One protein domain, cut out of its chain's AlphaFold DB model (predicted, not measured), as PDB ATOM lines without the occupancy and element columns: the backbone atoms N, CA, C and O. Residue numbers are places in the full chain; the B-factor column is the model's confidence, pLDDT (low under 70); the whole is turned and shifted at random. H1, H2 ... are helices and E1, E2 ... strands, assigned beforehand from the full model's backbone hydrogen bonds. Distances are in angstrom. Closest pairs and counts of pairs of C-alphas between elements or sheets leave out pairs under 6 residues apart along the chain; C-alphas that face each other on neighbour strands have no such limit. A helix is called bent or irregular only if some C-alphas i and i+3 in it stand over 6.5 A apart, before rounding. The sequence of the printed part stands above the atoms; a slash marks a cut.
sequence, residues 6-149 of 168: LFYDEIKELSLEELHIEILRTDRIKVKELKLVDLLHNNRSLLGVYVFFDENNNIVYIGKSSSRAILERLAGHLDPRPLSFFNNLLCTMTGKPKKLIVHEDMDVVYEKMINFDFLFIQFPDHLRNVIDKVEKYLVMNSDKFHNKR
ATOM      1  N   LEU A   6     182.504 161.404 225.389       94.44
ATOM      2  CA  LEU A   6     181.137 161.231 224.910       94.44
ATOM      3  C   LEU A   6     180.700 162.506 224.193       94.44
ATOM      4  O   LEU A   6     180.696 163.586 224.796       94.44
ATOM      5  N   PHE A   7     180.340 162.411 222.916       93.88
ATOM      6  CA  PHE A   7     179.860 163.568 222.164       93.88
ATOM      7  C   PHE A   7     178.352 163.731 222.325       93.88
ATOM      8  O   PHE A   7     177.605 162.757 222.291       93.88
ATOM      9  N   TYR A   8     177.881 164.977 222.427       95.06
ATOM     10  CA  TYR A   8     176.450 165.279 222.534       95.06
ATOM     11  C   TYR A   8     175.599 164.558 221.481       95.06
ATOM     12  O   TYR A   8     174.556 164.013 221.817       95.06
ATOM     13  N   ASP A   9     176.047 164.513 220.224       94.06
ATOM     14  CA  ASP A   9     175.295 163.857 219.151       94.06
ATOM     15  C   ASP A   9     175.082 162.353 219.364       94.06
ATOM     16  O   ASP A   9     174.113 161.813 218.833       94.06
ATOM     17  N   GLU A  10     175.938 161.705 220.154       94.62
ATOM     18  CA  GLU A  10     175.862 160.281 220.498       94.62
ATOM     19  C   GLU A  10     174.941 160.038 221.701       94.62
ATOM     20  O   GLU A  10     174.303 158.995 221.785       94.62
ATOM     21  N   ILE A  11     174.838 161.012 222.611       96.69
ATOM     22  CA  ILE A  11     174.106 160.861 223.878       96.69
ATOM     23  C   ILE A  11     172.769 161.604 223.926       96.69
ATOM     24  O   ILE A  11     172.003 161.406 224.859       96.69
ATOM     25  N   LYS A  12     172.465 162.491 222.971       97.31
ATOM     26  CA  LYS A  12     171.301 163.400 223.051       97.31
ATOM     27  C   LYS A  12     169.941 162.696 223.132       97.31
ATOM     28  O   LYS A  12     168.976 163.307 223.589       97.31
ATOM     29  N   GLU A  13     169.890 161.444 222.680       98.12
ATOM     30  CA  GLU A  13     168.721 160.559 222.705       98.12
ATOM     31  C   GLU A  13     168.643 159.694 223.971       98.12
ATOM     32  O   GLU A  13     167.673 158.967 224.140       98.12
ATOM     33  N   LEU A  14     169.645 159.762 224.851       98.25
ATOM     34  CA  LEU A  14     169.600 159.119 226.159       98.25
ATOM     35  C   LEU A  14     168.787 159.979 227.124       98.25
ATOM     36  O   LEU A  14     168.856 161.214 227.099       98.25
ATOM     37  N   SER A  15     168.061 159.324 228.019       98.12
ATOM     38  CA  SER A  15     167.601 159.923 229.266       98.12
ATOM     39  C   SER A  15     168.781 160.238 230.193       98.12
ATOM     40  O   SER A  15     169.911 159.781 229.997       98.12
ATOM     41  N   LEU A  16     168.542 161.030 231.235       96.19
ATOM     42  CA  LEU A  16     169.573 161.338 232.227       96.19
ATOM     43  C   LEU A  16     170.005 160.105 233.032       96.19
ATOM     44  O   LEU A  16     171.182 159.986 233.379       96.19
ATOM     45  N   GLU A  17     169.083 159.182 233.296       95.12
ATOM     46  CA  GLU A  17     169.399 157.901 233.932       95.12
ATOM     47  C   GLU A  17     170.256 157.015 233.018       95.12
ATOM     48  O   GLU A  17     171.287 156.491 233.445       95.12
ATOM     49  N   GLU A  18     169.897 156.912 231.737       97.69
ATOM     50  CA  GLU A  18     170.695 156.177 230.750       97.69
ATOM     51  C   GLU A  18     172.080 156.799 230.564       97.69
ATOM     52  O   GLU A  18     173.069 156.071 230.498       97.69
ATOM     53  N   LEU A  19     172.187 158.132 230.572       97.25
ATOM     54  CA  LEU A  19     173.475 158.825 230.562       97.25
ATOM     55  C   LEU A  19     174.337 158.431 231.766       97.25
ATOM     56  O   LEU A  19     175.540 158.225 231.615       97.25
ATOM     57  N   HIS A  20     173.752 158.339 232.962       94.62
ATOM     58  CA  HIS A  20     174.493 157.928 234.152       94.62
ATOM     59  C   HIS A  20     175.054 156.508 233.998       94.62
ATOM     60  O   HIS A  20     176.224 156.273 234.298       94.62
ATOM     61  N   ILE A  21     174.259 155.583 233.457       95.19
ATOM     62  CA  ILE A  21     174.703 154.217 233.151       95.19
ATOM     63  C   ILE A  21     175.813 154.227 232.091       95.19
ATOM     64  O   ILE A  21     176.815 153.526 232.247       95.19
ATOM     65  N   GLU A  22     175.667 155.036 231.042       96.44
ATOM     66  CA  GLU A  22     176.647 155.147 229.959       96.44
ATOM     67  C   GLU A  22     177.999 155.663 230.468       96.44
ATOM     68  O   GLU A  22     179.042 155.082 230.171       96.44
ATOM     69  N   ILE A  23     177.999 156.675 231.342       95.88
ATOM     70  CA  ILE A  23     179.203 157.203 232.012       95.88
ATOM     71  C   ILE A  23     179.955 156.105 232.776       95.88
ATOM     72  O   ILE A  23     181.190 156.069 232.775       95.88
ATOM     73  N   LEU A  24     179.231 155.200 233.438       94.19
ATOM     74  CA  LEU A  24     179.839 154.109 234.201       94.19
ATOM     75  C   LEU A  24     180.452 153.030 233.297       94.19
ATOM     76  O   LEU A  24     181.389 152.360 233.732       94.19
ATOM     77  N   ARG A  25     179.964 152.883 232.059       94.50
ATOM     78  CA  ARG A  25     180.414 151.878 231.079       94.50
ATOM     79  C   ARG A  25     181.469 152.384 230.101       94.50
ATOM     80  O   ARG A  25     182.196 151.571 229.538       94.50
ATOM     81  N   THR A  26     181.527 153.692 229.880       95.75
ATOM     82  CA  THR A  26     182.425 154.294 228.893       95.75
ATOM     83  C   THR A  26     183.882 154.117 229.313       95.75
ATOM     84  O   THR A  26     184.233 154.318 230.480       95.75
ATOM     85  N   ASP A  27     184.729 153.771 228.340       95.12
ATOM     86  CA  ASP A  27     186.186 153.752 228.477       95.12
ATOM     87  C   ASP A  27     186.703 155.116 228.972       95.12
ATOM     88  O   ASP A  27     186.155 156.176 228.676       95.12
ATOM     89  N   ARG A  28     187.797 155.113 229.730       95.94
ATOM     90  CA  ARG A  28     188.337 156.323 230.364       95.94
ATOM     91  C   ARG A  28     189.821 156.447 230.079       95.94
ATOM     92  O   ARG A  28     190.461 155.491 229.644       95.94
ATOM     93  N   ILE A  29     190.367 157.628 230.331       95.50
ATOM     94  CA  ILE A  29     191.807 157.872 230.236       95.50
ATOM     95  C   ILE A  29     192.354 158.264 231.595       95.50
ATOM     96  O   ILE A  29     191.709 159.007 232.331       95.50
ATOM     97  N   LYS A  30     193.559 157.809 231.934       95.12
ATOM     98  CA  LYS A  30     194.224 158.300 233.139       95.12
ATOM     99  C   LYS A  30     194.587 159.766 232.988       95.12
ATOM    100  O   LYS A  30     195.071 160.184 231.940       95.12
ATOM    101  N   VAL A  31     194.442 160.541 234.058       92.69
ATOM    102  CA  VAL A  31     194.801 161.967 234.058       92.69
ATOM    103  C   VAL A  31     196.259 162.177 233.642       92.69
ATOM    104  O   VAL A  31     196.528 163.055 232.831       92.69
ATOM    105  N   LYS A  32     197.195 161.342 234.113       92.69
ATOM    106  CA  LYS A  32     198.611 161.400 233.695       92.69
ATOM    107  C   LYS A  32     198.858 161.098 232.213       92.69
ATOM    108  O   LYS A  32     199.920 161.430 231.698       92.69
ATOM    109  N   GLU A  33     197.919 160.432 231.548       93.62
ATOM    110  CA  GLU A  33     198.012 160.057 230.133       93.62
ATOM    111  C   GLU A  33     197.299 161.059 229.218       93.62
ATOM    112  O   GLU A  33     197.519 161.039 228.008       93.62
ATOM    113  N   LEU A  34     196.481 161.947 229.791       90.88
ATOM    114  CA  LEU A  34     195.718 162.961 229.076       90.88
ATOM    115  C   LEU A  34     196.652 163.994 228.438       90.88
ATOM    116  O   LEU A  34     197.340 164.752 229.126       90.88
ATOM    117  N   LYS A  35     196.645 164.078 227.108       88.75
ATOM    118  CA  LYS A  35     197.396 165.089 226.358       88.75
ATOM    119  C   LYS A  35     196.471 166.226 225.953       88.75
ATOM    120  O   LYS A  35     195.286 166.039 225.693       88.75
ATOM    121  N   LEU A  36     197.039 167.424 225.803       83.62
ATOM    122  CA  LEU A  36     196.292 168.600 225.335       83.62
ATOM    123  C   LEU A  36     195.604 168.353 223.985       83.62
ATOM    124  O   LEU A  36     194.462 168.761 223.794       83.62
ATOM    125  N   VAL A  37     196.282 167.654 223.070       86.19
ATOM    126  CA  VAL A  37     195.734 167.304 221.751       86.19
ATOM    127  C   VAL A  37     194.492 166.414 221.846       86.19
ATOM    128  O   VAL A  37     193.622 166.506 220.989       86.19
ATOM    129  N   ASP A  38     194.362 165.621 222.914       85.19
ATOM    130  CA  ASP A  38     193.205 164.748 223.107       85.19
ATOM    131  C   ASP A  38     191.947 165.543 223.497       85.19
ATOM    132  O   ASP A  38     190.832 165.067 223.325       85.19
ATOM    133  N   LEU A  39     192.109 166.771 224.006       82.56
ATOM    134  CA  LEU A  39     191.006 167.686 224.324       82.56
ATOM    135  C   LEU A  39     190.750 168.708 223.209       82.56
ATOM    136  O   LEU A  39     189.662 169.274 223.127       82.56
ATOM    137  N   LEU A  40     191.734 168.947 222.342       80.69
ATOM    138  CA  LEU A  40     191.659 169.881 221.220       80.69
ATOM    139  C   LEU A  40     191.207 169.150 219.949       80.69
ATOM    140  O   LEU A  40     192.002 168.838 219.067       80.69
ATOM    141  N   HIS A  41     189.906 168.886 219.832       67.31
ATOM    142  CA  HIS A  41     189.339 168.259 218.636       67.31
ATOM    143  C   HIS A  41     188.736 169.288 217.664       67.31
ATOM    144  O   HIS A  41     187.764 169.955 217.997       67.31
ATOM    145  N   ASN A  42     189.284 169.369 216.441       60.62
ATOM    146  CA  ASN A  42     188.699 169.909 215.194       60.62
ATOM    147  C   ASN A  42     187.477 170.848 215.333       60.62
ATOM    148  O   ASN A  42     186.355 170.435 215.037       60.62
ATOM    149  N   ASN A  43     187.680 172.111 215.731       60.31
ATOM    150  CA  ASN A  43     186.625 173.140 215.841       60.31
ATOM    151  C   ASN A  43     185.429 172.765 216.739       60.31
ATOM    152  O   ASN A  43     184.352 173.352 216.622       60.31
ATOM    153  N   ARG A  44     185.588 171.783 217.628       72.69
ATOM    154  CA  ARG A  44     184.542 171.370 218.561       72.69
ATOM    155  C   ARG A  44     184.591 172.225 219.817       72.69
ATOM    156  O   ARG A  44     185.646 172.691 220.242       72.69
ATOM    157  N   SER A  45     183.418 172.405 220.417       80.44
ATOM    158  CA  SER A  45     183.302 173.078 221.704       80.44
ATOM    159  C   SER A  45     184.153 172.372 222.758       80.44
ATOM    160  O   SER A  45     184.135 171.145 222.856       80.44
ATOM    161  N   LEU A  46     184.847 173.174 223.563       90.31
ATOM    162  CA  LEU A  46     185.575 172.742 224.756       90.31
ATOM    163  C   LEU A  46     184.700 172.828 226.014       90.31
ATOM    164  O   LEU A  46     185.230 172.910 227.126       90.31
ATOM    165  N   LEU A  47     183.378 172.889 225.836       94.44
ATOM    166  CA  LEU A  47     182.394 172.981 226.900       94.44
ATOM    167  C   LEU A  47     181.728 171.630 227.141       94.44
ATOM    168  O   LEU A  47     181.531 170.827 226.228       94.44
ATOM    169  N   GLY A  48     181.374 171.379 228.396       95.94
ATOM    170  CA  GLY A  48     180.785 170.110 228.783       95.94
ATOM    171  C   GLY A  48     180.880 169.781 230.261       95.94
ATOM    172  O   GLY A  48     181.193 170.640 231.095       95.94
ATOM    173  N   VAL A  49     180.623 168.519 230.579       96.69
ATOM    174  CA  VAL A  49     180.708 167.944 231.927       96.69
ATOM    175  C   VAL A  49     181.893 166.993 231.964       96.69
ATOM    176  O   VAL A  49     182.096 166.238 231.026       96.69
ATOM    177  N   TYR A  50     182.693 167.027 233.020       95.44
ATOM    178  CA  TYR A  50     183.790 166.084 233.211       95.44
ATOM    179  C   TYR A  50     183.624 165.325 234.512       95.44
ATOM    180  O   TYR A  50     183.095 165.855 235.493       95.44
ATOM    181  N   VAL A  51     184.113 164.094 234.500       95.38
ATOM    182  CA  VAL A  51     183.987 163.143 235.594       95.38
ATOM    183  C   VAL A  51     185.360 162.553 235.890       95.38
ATOM    184  O   VAL A  51     186.060 162.119 234.976       95.38
ATOM    185  N   PHE A  52     185.740 162.559 237.163       94.19
ATOM    186  CA  PHE A  52     186.909 161.861 237.676       94.19
ATOM    187  C   PHE A  52     186.478 160.625 238.451       94.19
ATOM    188  O   PHE A  52     185.508 160.673 239.219       94.19
ATOM    189  N   PHE A  53     187.255 159.560 238.299       94.19
ATOM    190  CA  PHE A  53     187.056 158.291 238.981       94.19
ATOM    191  C   PHE A  53     188.325 157.869 239.714       94.19
ATOM    192  O   PHE A  53     189.432 158.091 239.219       94.19
ATOM    193  N   ASP A  54     188.164 157.257 240.884       92.31
ATOM    194  CA  ASP A  54     189.277 156.615 241.580       92.31
ATOM    195  C   ASP A  54     189.648 155.260 240.948       92.31
ATOM    196  O   ASP A  54     188.974 154.744 240.055       92.31
ATOM    197  N   GLU A  55     190.722 154.658 241.453       91.44
ATOM    198  CA  GLU A  55     191.203 153.324 241.063       91.44
ATOM    199  C   GLU A  55     190.196 152.187 241.309       91.44
ATOM    200  O   GLU A  55     190.323 151.109 240.734       91.44
ATOM    201  N   ASN A  56     189.177 152.433 242.136       91.94
ATOM    202  CA  ASN A  56     188.106 151.495 242.455       91.94
ATOM    203  C   ASN A  56     186.848 151.759 241.607       91.94
ATOM    204  O   ASN A  56     185.767 151.282 241.952       91.94
ATOM    205  N   ASN A  57     186.971 152.524 240.515       90.69
ATOM    206  CA  ASN A  57     185.888 152.919 239.614       90.69
ATOM    207  C   ASN A  57     184.764 153.747 240.257       90.69
ATOM    208  O   ASN A  57     183.691 153.882 239.664       90.69
ATOM    209  N   ASN A  58     184.986 154.344 241.429       91.62
ATOM    210  CA  ASN A  58     184.007 155.240 242.035       91.62
ATOM    211  C   ASN A  58     184.136 156.641 241.446       91.62
ATOM    212  O   ASN A  58     185.241 157.163 241.315       91.62
ATOM    213  N   ILE A  59     183.003 157.294 241.189       91.88
ATOM    214  CA  ILE A  59     182.979 158.718 240.852       91.88
ATOM    215  C   ILE A  59     183.445 159.520 242.076       91.88
ATOM    216  O   ILE A  59     182.794 159.491 243.120       91.88
ATOM    217  N   VAL A  60     184.542 160.264 241.936       89.38
ATOM    218  CA  VAL A  60     185.089 161.120 243.007       89.38
ATOM    219  C   VAL A  60     184.765 162.592 242.810       89.38
ATOM    220  O   VAL A  60     184.662 163.349 243.777       89.38
ATOM    221  N   TYR A  61     184.622 163.022 241.556       90.00
ATOM    222  CA  TYR A  61     184.330 164.410 241.240       90.00
ATOM    223  C   TYR A  61     183.672 164.561 239.875       90.00
ATOM    224  O   TYR A  61     184.021 163.893 238.911       90.00
ATOM    225  N   ILE A  62     182.716 165.480 239.811       92.50
ATOM    226  CA  ILE A  62     181.969 165.850 238.627       92.50
ATOM    227  C   ILE A  62     182.026 167.364 238.631       92.50
ATOM    228  O   ILE A  62     181.688 168.026 239.623       92.50
ATOM    229  N   GLY A  63     182.479 167.909 237.517       92.00
ATOM    230  CA  GLY A  63     182.476 169.335 237.295       92.00
ATOM    231  C   GLY A  63     182.030 169.665 235.891       92.00
ATOM    232  O   GLY A  63     181.789 168.806 235.050       92.00
ATOM    233  N   LYS A  64     181.919 170.963 235.638       93.69
ATOM    234  CA  LYS A  64     181.479 171.482 234.350       93.69
ATOM    235  C   LYS A  64     182.382 172.580 233.824       93.69
ATOM    236  O   LYS A  64     183.055 173.302 234.568       93.69
ATOM    237  N   SER A  65     182.311 172.727 232.517       93.69
ATOM    238  CA  SER A  65     182.953 173.731 231.689       93.69
ATOM    239  C   SER A  65     181.866 174.380 230.828       93.69
ATOM    240  O   SER A  65     181.738 174.072 229.663       93.69
ATOM    241  N   SER A  66     181.000 175.226 231.405       91.81
ATOM    242  CA  SER A  66     179.921 175.906 230.650       91.81
ATOM    243  C   SER A  66     180.248 177.355 230.259       91.81
ATOM    244  O   SER A  66     179.593 177.948 229.402       91.81
ATOM    245  N   SER A  67     181.280 177.949 230.866       88.50
ATOM    246  CA  SER A  67     181.715 179.331 230.590       88.50
ATOM    247  C   SER A  67     183.193 179.487 230.248       88.50
ATOM    248  O   SER A  67     183.601 180.554 229.807       88.50
ATOM    249  N   ARG A  68     183.986 178.442 230.477       87.56
ATOM    250  CA  ARG A  68     185.431 178.380 230.241       87.56
ATOM    251  C   ARG A  68     185.734 177.032 229.620       87.56
ATOM    252  O   ARG A  68     185.059 176.068 229.990       87.56
ATOM    253  N   ALA A  69     186.735 176.978 228.752       90.06
ATOM    254  CA  ALA A  69     187.187 175.735 228.146       90.06
ATOM    255  C   ALA A  69     187.600 174.711 229.215       90.06
ATOM    256  O   ALA A  69     188.107 175.075 230.282       90.06
ATOM    257  N   ILE A  70     187.421 173.423 228.918       91.12
ATOM    258  CA  ILE A  70     187.822 172.320 229.799       91.12
ATOM    259  C   ILE A  70     189.296 172.413 230.220       91.12
ATOM    260  O   ILE A  70     189.606 172.175 231.381       91.12
ATOM    261  N   LEU A  71     190.181 172.873 229.329       89.12
ATOM    262  CA  LEU A  71     191.604 173.084 229.621       89.12
ATOM    263  C   LEU A  71     191.829 174.056 230.784       89.12
ATOM    264  O   LEU A  71     192.573 173.752 231.713       89.12
ATOM    265  N   GLU A  72     191.134 175.195 230.780       87.44
ATOM    266  CA  GLU A  72     191.218 176.177 231.866       87.44
ATOM    267  C   GLU A  72     190.644 175.621 233.173       87.44
ATOM    268  O   GLU A  72     191.137 175.927 234.258       87.44
ATOM    269  N   ARG A  73     189.588 174.799 233.084       88.12
ATOM    270  CA  ARG A  73     188.957 174.168 234.253       88.12
ATOM    271  C   ARG A  73     189.868 173.111 234.878       88.12
ATOM    272  O   ARG A  73     189.989 173.093 236.099       88.12
ATOM    273  N   LEU A  74     190.513 172.279 234.064       87.56
ATOM    274  CA  LEU A  74     191.471 171.269 234.514       87.56
ATOM    275  C   LEU A  74     192.716 171.911 235.123       87.56
ATOM    276  O   LEU A  74     193.080 171.567 236.242       87.56
ATOM    277  N   ALA A  75     193.310 172.895 234.442       84.19
ATOM    278  CA  ALA A  75     194.444 173.646 234.976       84.19
ATOM    279  C   ALA A  75     194.094 174.348 236.296       84.19
ATOM    280  O   ALA A  75     194.908 174.386 237.211       84.19
ATOM    281  N   GLY A  76     192.862 174.851 236.431       83.12
ATOM    282  CA  GLY A  76     192.384 175.450 237.671       83.12
ATOM    283  C   GLY A  76     192.363 174.483 238.859       83.12
ATOM    284  O   GLY A  76     192.705 174.888 239.966       83.12
ATOM    285  N   HIS A  77     191.990 173.215 238.656       80.12
ATOM    286  CA  HIS A  77     192.033 172.203 239.729       80.12
ATOM    287  C   HIS A  77     193.448 171.918 240.224       80.12
ATOM    288  O   HIS A  77     193.616 171.453 241.348       80.12
ATOM    289  N   LEU A  78     194.438 172.217 239.385       74.44
ATOM    290  CA  LEU A  78     195.860 172.042 239.644       74.44
ATOM    291  C   LEU A  78     196.552 173.353 240.050       74.44
ATOM    292  O   LEU A  78     197.774 173.384 240.140       74.44
ATOM    293  N   ASP A  79     195.804 174.442 240.265       76.00
ATOM    294  CA  ASP A  79     196.376 175.730 240.657       76.00
ATOM    295  C   ASP A  79     196.755 175.709 242.149       76.00
ATOM    296  O   ASP A  79     195.859 175.670 243.001       76.00
ATOM    297  N   PRO A  80     198.058 175.786 242.483       66.06
ATOM    298  CA  PRO A  80     198.539 175.633 243.849       66.06
ATOM    299  C   PRO A  80     198.293 176.875 244.723       66.06
ATOM    300  O   PRO A  80     198.709 176.943 245.880       66.06
ATOM    301  N   ARG A  81     197.675 177.934 244.194       72.06
ATOM    302  CA  ARG A  81     197.512 179.171 244.960       72.06
ATOM    303  C   ARG A  81     196.406 179.030 246.012       72.06
ATOM    304  O   ARG A  81     195.281 178.628 245.683       72.06
ATOM    305  N   PRO A  82     196.656 179.460 247.265       61.75
ATOM    306  CA  PRO A  82     195.607 179.604 248.262       61.75
ATOM    307  C   PRO A  82     194.465 180.452 247.697       61.75
ATOM    308  O   PRO A  82     194.683 181.490 247.078       61.75
ATOM    309  N   LEU A  83     193.230 179.998 247.902       63.28
ATOM    310  CA  LEU A  83     192.008 180.630 247.401       63.28
ATOM    311  C   LEU A  83     191.767 180.593 245.877       63.28
ATOM    312  O   LEU A  83     190.764 181.173 245.439       63.28
ATOM    313  N   SER A  84     192.561 179.851 245.094       66.62
ATOM    314  CA  SER A  84     192.280 179.573 243.675       66.62
ATOM    315  C   SER A  84     190.798 179.224 243.451       66.62
ATOM    316  O   SER A  84     190.146 178.546 244.258       66.62
ATOM    317  N   PHE A  85     190.214 179.751 242.372       54.59
ATOM    318  CA  PHE A  85     188.775 179.666 242.080       54.59
ATOM    319  C   PHE A  85     188.265 178.214 241.961       54.59
ATOM    320  O   PHE A  85     187.060 177.984 242.050       54.59
ATOM    321  N   PHE A  86     189.169 177.242 241.820       60.66
ATOM    322  CA  PHE A  86     188.887 175.866 241.423       60.66
ATOM    323  C   PHE A  86     189.197 174.796 242.470       60.66
ATOM    324  O   PHE A  86     189.091 173.612 242.185       60.66
ATOM    325  N   ASN A  87     189.438 175.176 243.723       69.50
ATOM    326  CA  ASN A  87     189.816 174.234 244.784       69.50
ATOM    327  C   ASN A  87     188.686 173.295 245.259       69.50
ATOM    328  O   ASN A  87     188.811 172.697 246.318       69.50
ATOM    329  N   ASN A  88     187.569 173.145 244.540       76.69
ATOM    330  CA  ASN A  88     186.483 172.254 244.974       76.69
ATOM    331  C   ASN A  88     186.899 170.779 244.933       76.69
ATOM    332  O   ASN A  88     186.494 170.024 245.816       76.69
ATOM    333  N   LEU A  89     187.718 170.382 243.953       79.00
ATOM    334  CA  LEU A  89     188.305 169.042 243.915       79.00
ATOM    335  C   LEU A  89     189.286 168.849 245.081       79.00
ATOM    336  O   LEU A  89     189.172 167.874 245.815       79.00
ATOM    337  N   LEU A  90     190.163 169.830 245.334       80.00
ATOM    338  CA  LEU A  90     191.081 169.816 246.479       80.00
ATOM    339  C   LEU A  90     190.332 169.715 247.821       80.00
ATOM    340  O   LEU A  90     190.643 168.854 248.640       80.00
ATOM    341  N   CYS A  91     189.304 170.542 248.042       78.75
ATOM    342  CA  CYS A  91     188.435 170.479 249.226       78.75
ATOM    343  C   CYS A  91     187.755 169.110 249.360       78.75
ATOM    344  O   CYS A  91     187.628 168.587 250.463       78.75
ATOM    345  N   THR A  92     187.311 168.534 248.238       78.56
ATOM    346  CA  THR A  92     186.672 167.212 248.191       78.56
ATOM    347  C   THR A  92     187.644 166.125 248.635       78.56
ATOM    348  O   THR A  92     187.314 165.338 249.514       78.56
ATOM    349  N   MET A  93     188.859 166.119 248.089       82.56
ATOM    350  CA  MET A  93     189.849 165.074 248.354       82.56
ATOM    351  C   MET A  93     190.511 165.189 249.730       82.56
ATOM    352  O   MET A  93     190.881 164.178 250.319       82.56
ATOM    353  N   THR A  94     190.659 166.406 250.253       83.06
ATOM    354  CA  THR A  94     191.244 166.652 251.584       83.06
ATOM    355  C   THR A  94     190.207 166.608 252.704       83.06
ATOM    356  O   THR A  94     190.568 166.488 253.871       83.06
ATOM    357  N   GLY A  95     188.920 166.780 252.381       82.44
ATOM    358  CA  GLY A  95     187.863 167.026 253.363       82.44
ATOM    359  C   GLY A  95     187.986 168.375 254.087       82.44
ATOM    360  O   GLY A  95     187.207 168.647 255.003       82.44
ATOM    361  N   LYS A  96     188.944 169.231 253.702       82.50
ATOM    362  CA  LYS A  96     189.212 170.517 254.353       82.50
ATOM    363  C   LYS A  96     188.422 171.647 253.688       82.50
ATOM    364  O   LYS A  96     188.240 171.660 252.469       82.50
ATOM    365  N   PRO A  97     187.969 172.655 254.453       80.81
ATOM    366  CA  PRO A  97     187.429 173.868 253.860       80.81
ATOM    367  C   PRO A  97     188.537 174.646 253.141       80.81
ATOM    368  O   PRO A  97     189.673 174.703 253.604       80.81
ATOM    369  N   LYS A  98     188.175 175.344 252.058       78.00
ATOM    370  CA  LYS A  98     189.097 176.071 251.162       78.00
ATOM    371  C   LYS A  98     190.125 176.978 251.860       78.00
ATOM    372  O   LYS A  98     191.212 177.169 251.333       78.00
ATOM    373  N   LYS A  99     189.783 177.555 253.018       80.25
ATOM    374  CA  LYS A  99     190.662 178.450 253.797       80.25
ATOM    375  C   LYS A  99     191.759 177.720 254.586       80.25
ATOM    376  O   LYS A  99     192.674 178.379 255.057       80.25
ATOM    377  N   LEU A 100     191.627 176.407 254.772       82.19
ATOM    378  CA  LEU A 100     192.536 175.569 255.562       82.19
ATOM    379  C   LEU A 100     193.402 174.646 254.691       82.19
ATOM    380  O   LEU A 100     194.123 173.818 255.236       82.19
ATOM    381  N   ILE A 101     193.302 174.757 253.364       81.00
ATOM    382  CA  ILE A 101     194.162 174.017 252.437       81.00
ATOM    383  C   ILE A 101     195.541 174.675 252.448       81.00
ATOM    384  O   ILE A 101     195.651 175.870 252.157       81.00
ATOM    385  N   VAL A 102     196.564 173.892 252.787       81.94
ATOM    386  CA  VAL A 102     197.979 174.297 252.756       81.94
ATOM    387  C   VAL A 102     198.696 173.683 251.553       81.94
ATOM    388  O   VAL A 102     198.077 172.968 250.766       81.94
ATOM    389  N   HIS A 103     199.980 173.991 251.366       80.50
ATOM    390  CA  HIS A 103     200.707 173.549 250.178       80.50
ATOM    391  C   HIS A 103     200.854 172.026 250.118       80.50
ATOM    392  O   HIS A 103     200.558 171.412 249.096       80.50
ATOM    393  N   GLU A 104     201.173 171.419 251.253       83.75
ATOM    394  CA  GLU A 104     201.395 169.984 251.423       83.75
ATOM    395  C   GLU A 104     200.136 169.161 251.109       83.75
ATOM    396  O   GLU A 104     200.218 168.042 250.606       83.75
ATOM    397  N   ASP A 105     198.947 169.722 251.358       82.44
ATOM    398  CA  ASP A 105     197.684 169.085 250.973       82.44
ATOM    399  C   ASP A 105     197.572 168.925 249.454       82.44
ATOM    400  O   ASP A 105     196.954 167.977 248.969       82.44
ATOM    401  N   MET A 106     198.137 169.865 248.696       77.94
ATOM    402  CA  MET A 106     198.030 169.876 247.242       77.94
ATOM    403  C   MET A 106     198.955 168.853 246.608       77.94
ATOM    404  O   MET A 106     198.517 168.198 245.669       77.94
ATOM    405  N   ASP A 107     200.159 168.654 247.145       82.44
ATOM    406  CA  ASP A 107     201.076 167.613 246.668       82.44
ATOM    407  C   ASP A 107     200.435 166.227 246.810       82.44
ATOM    408  O   ASP A 107     200.339 165.470 245.844       82.44
ATOM    409  N   VAL A 108     199.857 165.942 247.982       84.94
ATOM    410  CA  VAL A 108     199.150 164.677 248.246       84.94
ATOM    411  C   VAL A 108     197.942 164.499 247.325       84.94
ATOM    412  O   VAL A 108     197.660 163.394 246.853       84.94
ATOM    413  N   VAL A 109     197.184 165.569 247.075       84.06
ATOM    414  CA  VAL A 109     196.047 165.504 246.152       84.06
ATOM    415  C   VAL A 109     196.516 165.300 244.717       84.06
ATOM    416  O   VAL A 109     195.915 164.497 244.005       84.06
ATOM    417  N   TYR A 110     197.581 165.975 244.299       85.00
ATOM    418  CA  TYR A 110     198.139 165.859 242.961       85.00
ATOM    419  C   TYR A 110     198.587 164.427 242.671       85.00
ATOM    420  O   TYR A 110     198.147 163.845 241.679       85.00
ATOM    421  N   GLU A 111     199.368 163.821 243.570       86.88
ATOM    422  CA  GLU A 111     199.836 162.433 243.447       86.88
ATOM    423  C   GLU A 111     198.685 161.429 243.291       86.88
ATOM    424  O   GLU A 111     198.780 160.459 242.532       86.88
ATOM    425  N   LYS A 112     197.557 161.679 243.963       88.62
ATOM    426  CA  LYS A 112     196.339 160.878 243.796       88.62
ATOM    427  C   LYS A 112     195.644 161.177 242.468       88.62
ATOM    428  O   LYS A 112     195.321 160.256 241.721       88.62
ATOM    429  N   MET A 113     195.441 162.455 242.156       88.50
ATOM    430  CA  MET A 113     194.667 162.912 241.002       88.50
ATOM    431  C   MET A 113     195.276 162.461 239.676       88.50
ATOM    432  O   MET A 113     194.531 162.095 238.772       88.50
ATOM    433  N   ILE A 114     196.605 162.434 239.539       90.56
ATOM    434  CA  ILE A 114     197.253 161.975 238.297       90.56
ATOM    435  C   ILE A 114     196.931 160.510 237.955       90.56
ATOM    436  O   ILE A 114     197.034 160.111 236.792       90.56
ATOM    437  N   ASN A 115     196.532 159.707 238.945       93.94
ATOM    438  CA  ASN A 115     196.170 158.302 238.766       93.94
ATOM    439  C   ASN A 115     194.666 158.072 238.583       93.94
ATOM    440  O   ASN A 115     194.280 156.949 238.240       93.94
ATOM    441  N   PHE A 116     193.848 159.113 238.768       94.31
ATOM    442  CA  PHE A 116     192.420 159.057 238.490       94.31
ATOM    443  C   PHE A 116     192.159 158.841 237.010       94.31
ATOM    444  O   PHE A 116     192.935 159.265 236.148       94.31
ATOM    445  N   ASP A 117     191.028 158.212 236.736       96.31
ATOM    446  CA  ASP A 117     190.503 158.113 235.390       96.31
ATOM    447  C   ASP A 117     189.595 159.315 235.109       96.31
ATOM    448  O   ASP A 117     188.945 159.863 236.002       96.31
ATOM    449  N   PHE A 118     189.564 159.739 233.855       95.38
ATOM    450  CA  PHE A 118     188.890 160.934 233.377       95.38
ATOM    451  C   PHE A 118     187.958 160.588 232.218       95.38
ATOM    452  O   PHE A 118     188.332 159.854 231.299       95.38
ATOM    453  N   LEU A 119     186.761 161.166 232.260       96.44
ATOM    454  CA  LEU A 119     185.775 161.147 231.187       96.44
ATOM    455  C   LEU A 119     185.288 162.574 230.927       96.44
ATOM    456  O   LEU A 119     185.029 163.330 231.869       96.44
ATOM    457  N   PHE A 120     185.110 162.929 229.656       96.06
ATOM    458  CA  PHE A 120     184.521 164.202 229.257       96.06
ATOM    459  C   PHE A 120     183.267 163.995 228.413       96.06
ATOM    460  O   PHE A 120     183.248 163.212 227.475       96.06
ATOM    461  N   ILE A 121     182.219 164.739 228.731       96.00
ATOM    462  CA  ILE A 121     180.961 164.769 227.999       96.00
ATOM    463  C   ILE A 121     180.890 166.119 227.313       96.00
ATOM    464  O   ILE A 121     180.710 167.145 227.973       96.00
ATOM    465  N   GLN A 122     181.074 166.123 226.002       94.81
ATOM    466  CA  GLN A 122     181.214 167.329 225.203       94.81
ATOM    467  C   GLN A 122     179.849 167.818 224.715       94.81
ATOM    468  O   GLN A 122     179.059 167.047 224.175       94.81
ATOM    469  N   PHE A 123     179.585 169.113 224.882       95.12
ATOM    470  CA  PHE A 123     178.335 169.754 224.474       95.12
ATOM    471  C   PHE A 123     178.601 170.920 223.514       95.12
ATOM    472  O   PHE A 123     179.562 171.659 223.709       95.12
ATOM    473  N   PRO A 124     177.735 171.151 222.513       93.75
ATOM    474  CA  PRO A 124     177.747 172.366 221.706       93.75
ATOM    475  C   PRO A 124     177.657 173.655 222.535       93.75
ATOM    476  O   PRO A 124     176.937 173.730 223.533       93.75
ATOM    477  N   ASP A 125     178.297 174.723 222.049       92.12
ATOM    478  CA  ASP A 125     178.394 176.013 222.752       92.12
ATOM    479  C   ASP A 125     177.056 176.681 223.071       92.12
ATOM    480  O   ASP A 125     176.976 177.485 224.003       92.12
ATOM    481  N   HIS A 126     176.014 176.383 222.297       92.81
ATOM    482  CA  HIS A 126     174.685 176.947 222.499       92.81
ATOM    483  C   HIS A 126     173.900 176.234 223.613       92.81
ATOM    484  O   HIS A 126     172.882 176.767 224.039       92.81
ATOM    485  N   LEU A 127     174.369 175.090 224.133       94.69
ATOM    486  CA  LEU A 127     173.682 174.264 225.143       94.69
ATOM    487  C   LEU A 127     174.211 174.466 226.575       94.69
ATOM    488  O   LEU A 127     174.154 173.566 227.413       94.69
ATOM    489  N   ARG A 128     174.723 175.658 226.903       93.12
ATOM    490  CA  ARG A 128     175.338 175.939 228.221       93.12
ATOM    491  C   ARG A 128     174.409 175.670 229.403       93.12
ATOM    492  O   ARG A 128     174.872 175.208 230.443       93.12
ATOM    493  N   ASN A 129     173.113 175.939 229.249       92.31
ATOM    494  CA  ASN A 129     172.134 175.696 230.309       92.31
ATOM    495  C   ASN A 129     171.848 174.197 230.491       92.31
ATOM    496  O   ASN A 129     171.582 173.756 231.608       92.31
ATOM    497  N   VAL A 130     171.965 173.405 229.420       94.75
ATOM    498  CA  VAL A 130     171.860 171.942 229.478       94.75
ATOM    499  C   VAL A 130     173.047 171.355 230.239       94.75
ATOM    500  O   VAL A 130     172.832 170.564 231.151       94.75
ATOM    501  N   ILE A 131     174.279 171.813 229.968       96.00
ATOM    502  CA  ILE A 131     175.493 171.404 230.712       96.00
ATOM    503  C   ILE A 131     175.290 171.582 232.223       96.00
ATOM    504  O   ILE A 131     175.600 170.699 233.020       96.00
ATOM    505  N   ASP A 132     174.755 172.737 232.616       93.06
ATOM    506  CA  ASP A 132     174.493 173.084 234.009       93.06
ATOM    507  C   ASP A 132     173.470 172.157 234.681       93.06
ATOM    508  O   ASP A 132     173.587 171.875 235.875       93.06
ATOM    509  N   LYS A 133     172.462 171.710 233.929       93.81
ATOM    510  CA  LYS A 133     171.393 170.819 234.390       93.81
ATOM    511  C   LYS A 133     171.861 169.366 234.471       93.81
ATOM    512  O   LYS A 133     171.659 168.734 235.506       93.81
ATOM    513  N   VAL A 134     172.552 168.887 233.437       95.56
ATOM    514  CA  VAL A 134     173.156 167.547 233.381       95.56
ATOM    515  C   VAL A 134     174.146 167.362 234.527       95.56
ATOM    516  O   VAL A 134     174.049 166.397 235.275       95.56
ATOM    517  N   GLU A 135     175.062 168.309 234.735       94.56
ATOM    518  CA  GLU A 135     176.043 168.184 235.811       94.56
ATOM    519  C   GLU A 135     175.394 168.176 237.202       94.56
ATOM    520  O   GLU A 135     175.799 167.391 238.057       94.56
ATOM    521  N   LYS A 136     174.353 168.984 237.435       91.56
ATOM    522  CA  LYS A 136     173.620 168.956 238.708       91.56
ATOM    523  C   LYS A 136     172.908 167.623 238.928       91.56
ATOM    524  O   LYS A 136     172.985 167.105 240.038       91.56
ATOM    525  N   TYR A 137     172.268 167.071 237.895       92.62
ATOM    526  CA  TYR A 137     171.658 165.744 237.967       92.62
ATOM    527  C   TYR A 137     172.700 164.679 238.336       92.62
ATOM    528  O   TYR A 137     172.496 163.941 239.299       92.62
ATOM    529  N   LEU A 138     173.840 164.643 237.639       92.81
ATOM    530  CA  LEU A 138     174.891 163.653 237.890       92.81
ATOM    531  C   LEU A 138     175.463 163.771 239.308       92.81
ATOM    532  O   LEU A 138     175.627 162.765 239.985       92.81
ATOM    533  N   VAL A 139     175.697 164.996 239.792       89.56
ATOM    534  CA  VAL A 139     176.169 165.241 241.167       89.56
ATOM    535  C   VAL A 139     175.164 164.753 242.219       89.56
ATOM    536  O   VAL A 139     175.575 164.296 243.284       89.56
ATOM    537  N   MET A 140     173.858 164.869 241.960       86.50
ATOM    538  CA  MET A 140     172.812 164.438 242.897       86.50
ATOM    539  C   MET A 140     172.633 162.917 242.948       86.50
ATOM    540  O   MET A 140     172.188 162.409 243.972       86.50
ATOM    541  N   ASN A 141     172.976 162.208 241.871       86.56
ATOM    542  CA  ASN A 141     172.752 160.765 241.726       86.56
ATOM    543  C   ASN A 141     174.037 159.927 241.860       86.56
ATOM    544  O   ASN A 141     174.025 158.729 241.601       86.56
ATOM    545  N   SER A 142     175.147 160.541 242.272       83.62
ATOM    546  CA  SER A 142     176.407 159.852 242.564       83.62
ATOM    547  C   SER A 142     176.574 159.617 244.073       83.62
ATOM    548  O   SER A 142     176.662 160.577 244.842       83.62
ATOM    549  N   ASP A 143     176.684 158.351 244.493       66.44
ATOM    550  CA  ASP A 143     176.637 157.903 245.901       66.44
ATOM    551  C   ASP A 143     177.749 158.448 246.823       66.44
ATOM    552  O   ASP A 143     177.590 158.486 248.043       66.44
ATOM    553  N   LYS A 144     178.897 158.873 246.274       61.59
ATOM    554  CA  LYS A 144     180.112 159.220 247.046       61.59
ATOM    555  C   LYS A 144     180.546 160.681 246.903       61.59
ATOM    556  O   LYS A 144     181.727 160.974 246.728       61.59
ATOM    557  N   PHE A 145     179.602 161.624 246.974       56.88
ATOM    558  CA  PHE A 145     179.906 163.027 246.671       56.88
ATOM    559  C   PHE A 145     180.122 163.977 247.846       56.88
ATOM    560  O   PHE A 145     179.285 164.146 248.731       56.88
ATOM    561  N   HIS A 146     181.227 164.726 247.750       54.09
ATOM    562  CA  HIS A 146     181.594 165.831 248.637       54.09
ATOM    563  C   HIS A 146     181.195 167.229 248.109       54.09
ATOM    564  O   HIS A 146     181.475 168.218 248.790       54.09
ATOM    565  N   ASN A 147     180.474 167.363 246.976       56.22
ATOM    566  CA  ASN A 147     179.810 168.632 246.596       56.22
ATOM    567  C   ASN A 147     178.581 168.875 247.494       56.22
ATOM    568  O   ASN A 147     177.436 168.930 247.044       56.22
ATOM    569  N   LYS A 148     178.806 169.023 248.800       50.28
ATOM    570  CA  LYS A 148     177.771 169.431 249.743       50.28
ATOM    571  C   LYS A 148     177.292 170.824 249.332       50.28
ATOM    572  O   LYS A 148     178.067 171.775 249.406       50.28
ATOM    573  N   ARG A 149     176.003 170.934 248.986       52.97
ATOM    574  CA  ARG A 149     175.229 172.152 248.646       52.97
ATOM    575  C   ARG A 149     175.159 172.485 247.155       52.97
ATOM    576  O   ARG A 149     175.829 173.396 246.670       52.97
TER     577      ARG A 149
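This is residues 6 to 149 of the 168 residues of an uncharacterized protein of Dysgonomonas sp. HDW5A (UniProt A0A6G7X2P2). A small sheet of three strands, E2, E1 and E3, makes the core, with the long helix H7 along one face and the shorter H4 over the opposite face. H5 and H6 follow on from H4 toward one end of the long axis, while the short H1 and H2 lie at the other end, grazing the sheet. The printed part has 144 residues, with seven named helices and three named strands in the order H1, H2, H3, E1, E2, H4, H5, H6, E3, H7; the sheet runs E2, E1, E3, antiparallel, and the class is mixed. The whole is compact, with a radius of gyration of the C-alphas of 14.8 A and spans of 44 by 32 by 27 A.

E1, residues 47 to 53, is the inner strand between E2, residues 59 to 65, and E3, residues 117 to 123. E1 and E2 form a hairpin, with N 50 and O 63 at 2.8 A; E1 and E3 are antiparallel, with N 121 and O 49 at 2.7 A. Residues 6 to 7 pair with 121 to 122 of E3, parallel, and residues 29 to 30 with 117 to 118, antiparallel. H7, residues 125 to 140, is over E2 and E1 at a height over the sheet of 7.8 A and runs along the strands, at 10 degrees to E1 on the local plane; its closest C-alphas to E1 are those of Ile 131 and Gly 48, 5.8 A. H7 has a kink of 29 degrees near residue 132 and is irregular, with C-alphas 126 and 129 8.3 A apart. On the opposite face H4, residues 70 to 77, is over E2 at a height of 9.4 A, slantwise to the strands at 52 degrees on the local plane. H4 only just touches H5, residues 88 to 94, with 3 pairs of C-alphas within 8 A, the closest His 77 and Leu 89 at 6.4 A. H5 touches H6, residues 103 to 113, about perpendicular at 84 degrees, the closest C-alphas being Leu 90 and Val 109 at 6.6 A; H6 is not on the sheet. H2, residues 16 to 25, only just touches residues 134 to 138 of H7, with 3 pairs of C-alphas within 8 A, the closest His 20 and Leu 138 at 6.8 A. H3, residues 36 to 39, only just touches H4, with 3 such pairs, the closest Leu 39 and Leu 71 at 7.6 A. H1, residues 8 to 11, only grazes the sheet; its closest C-alphas to E3 are those of Tyr 8 and Phe 123, 5.2 A. Every O i to N i+4 pair is within hydrogen-bond range in H2, H4, H5 and H6, and 10 of 12 are in H7; H1 and H3 are too short for such a pair.

E1 begins at C-alpha 47 (182.394, 172.981, 226.900) and is 19.6 A long; E2 is 17.6 A and E3 20.1 A. H7 is 23.9 A long and ends at C-alpha 140 (172.812, 164.438, 242.897). H6 is 15.3 A, H2 14.4 A and H4 10.8 A, with H5 at 9.9 A, H3 at 5.5 A and H1 at 5.2 A.

The two C-alphas farthest apart are those of Glu 13 and Glu 104, 44.5 A. The printed part has no cut, and no link is long. The mean pLDDT of the printed part is 86.2; residues 41 to 43, 80, 82 to 87 and 143 to 149 are under 70.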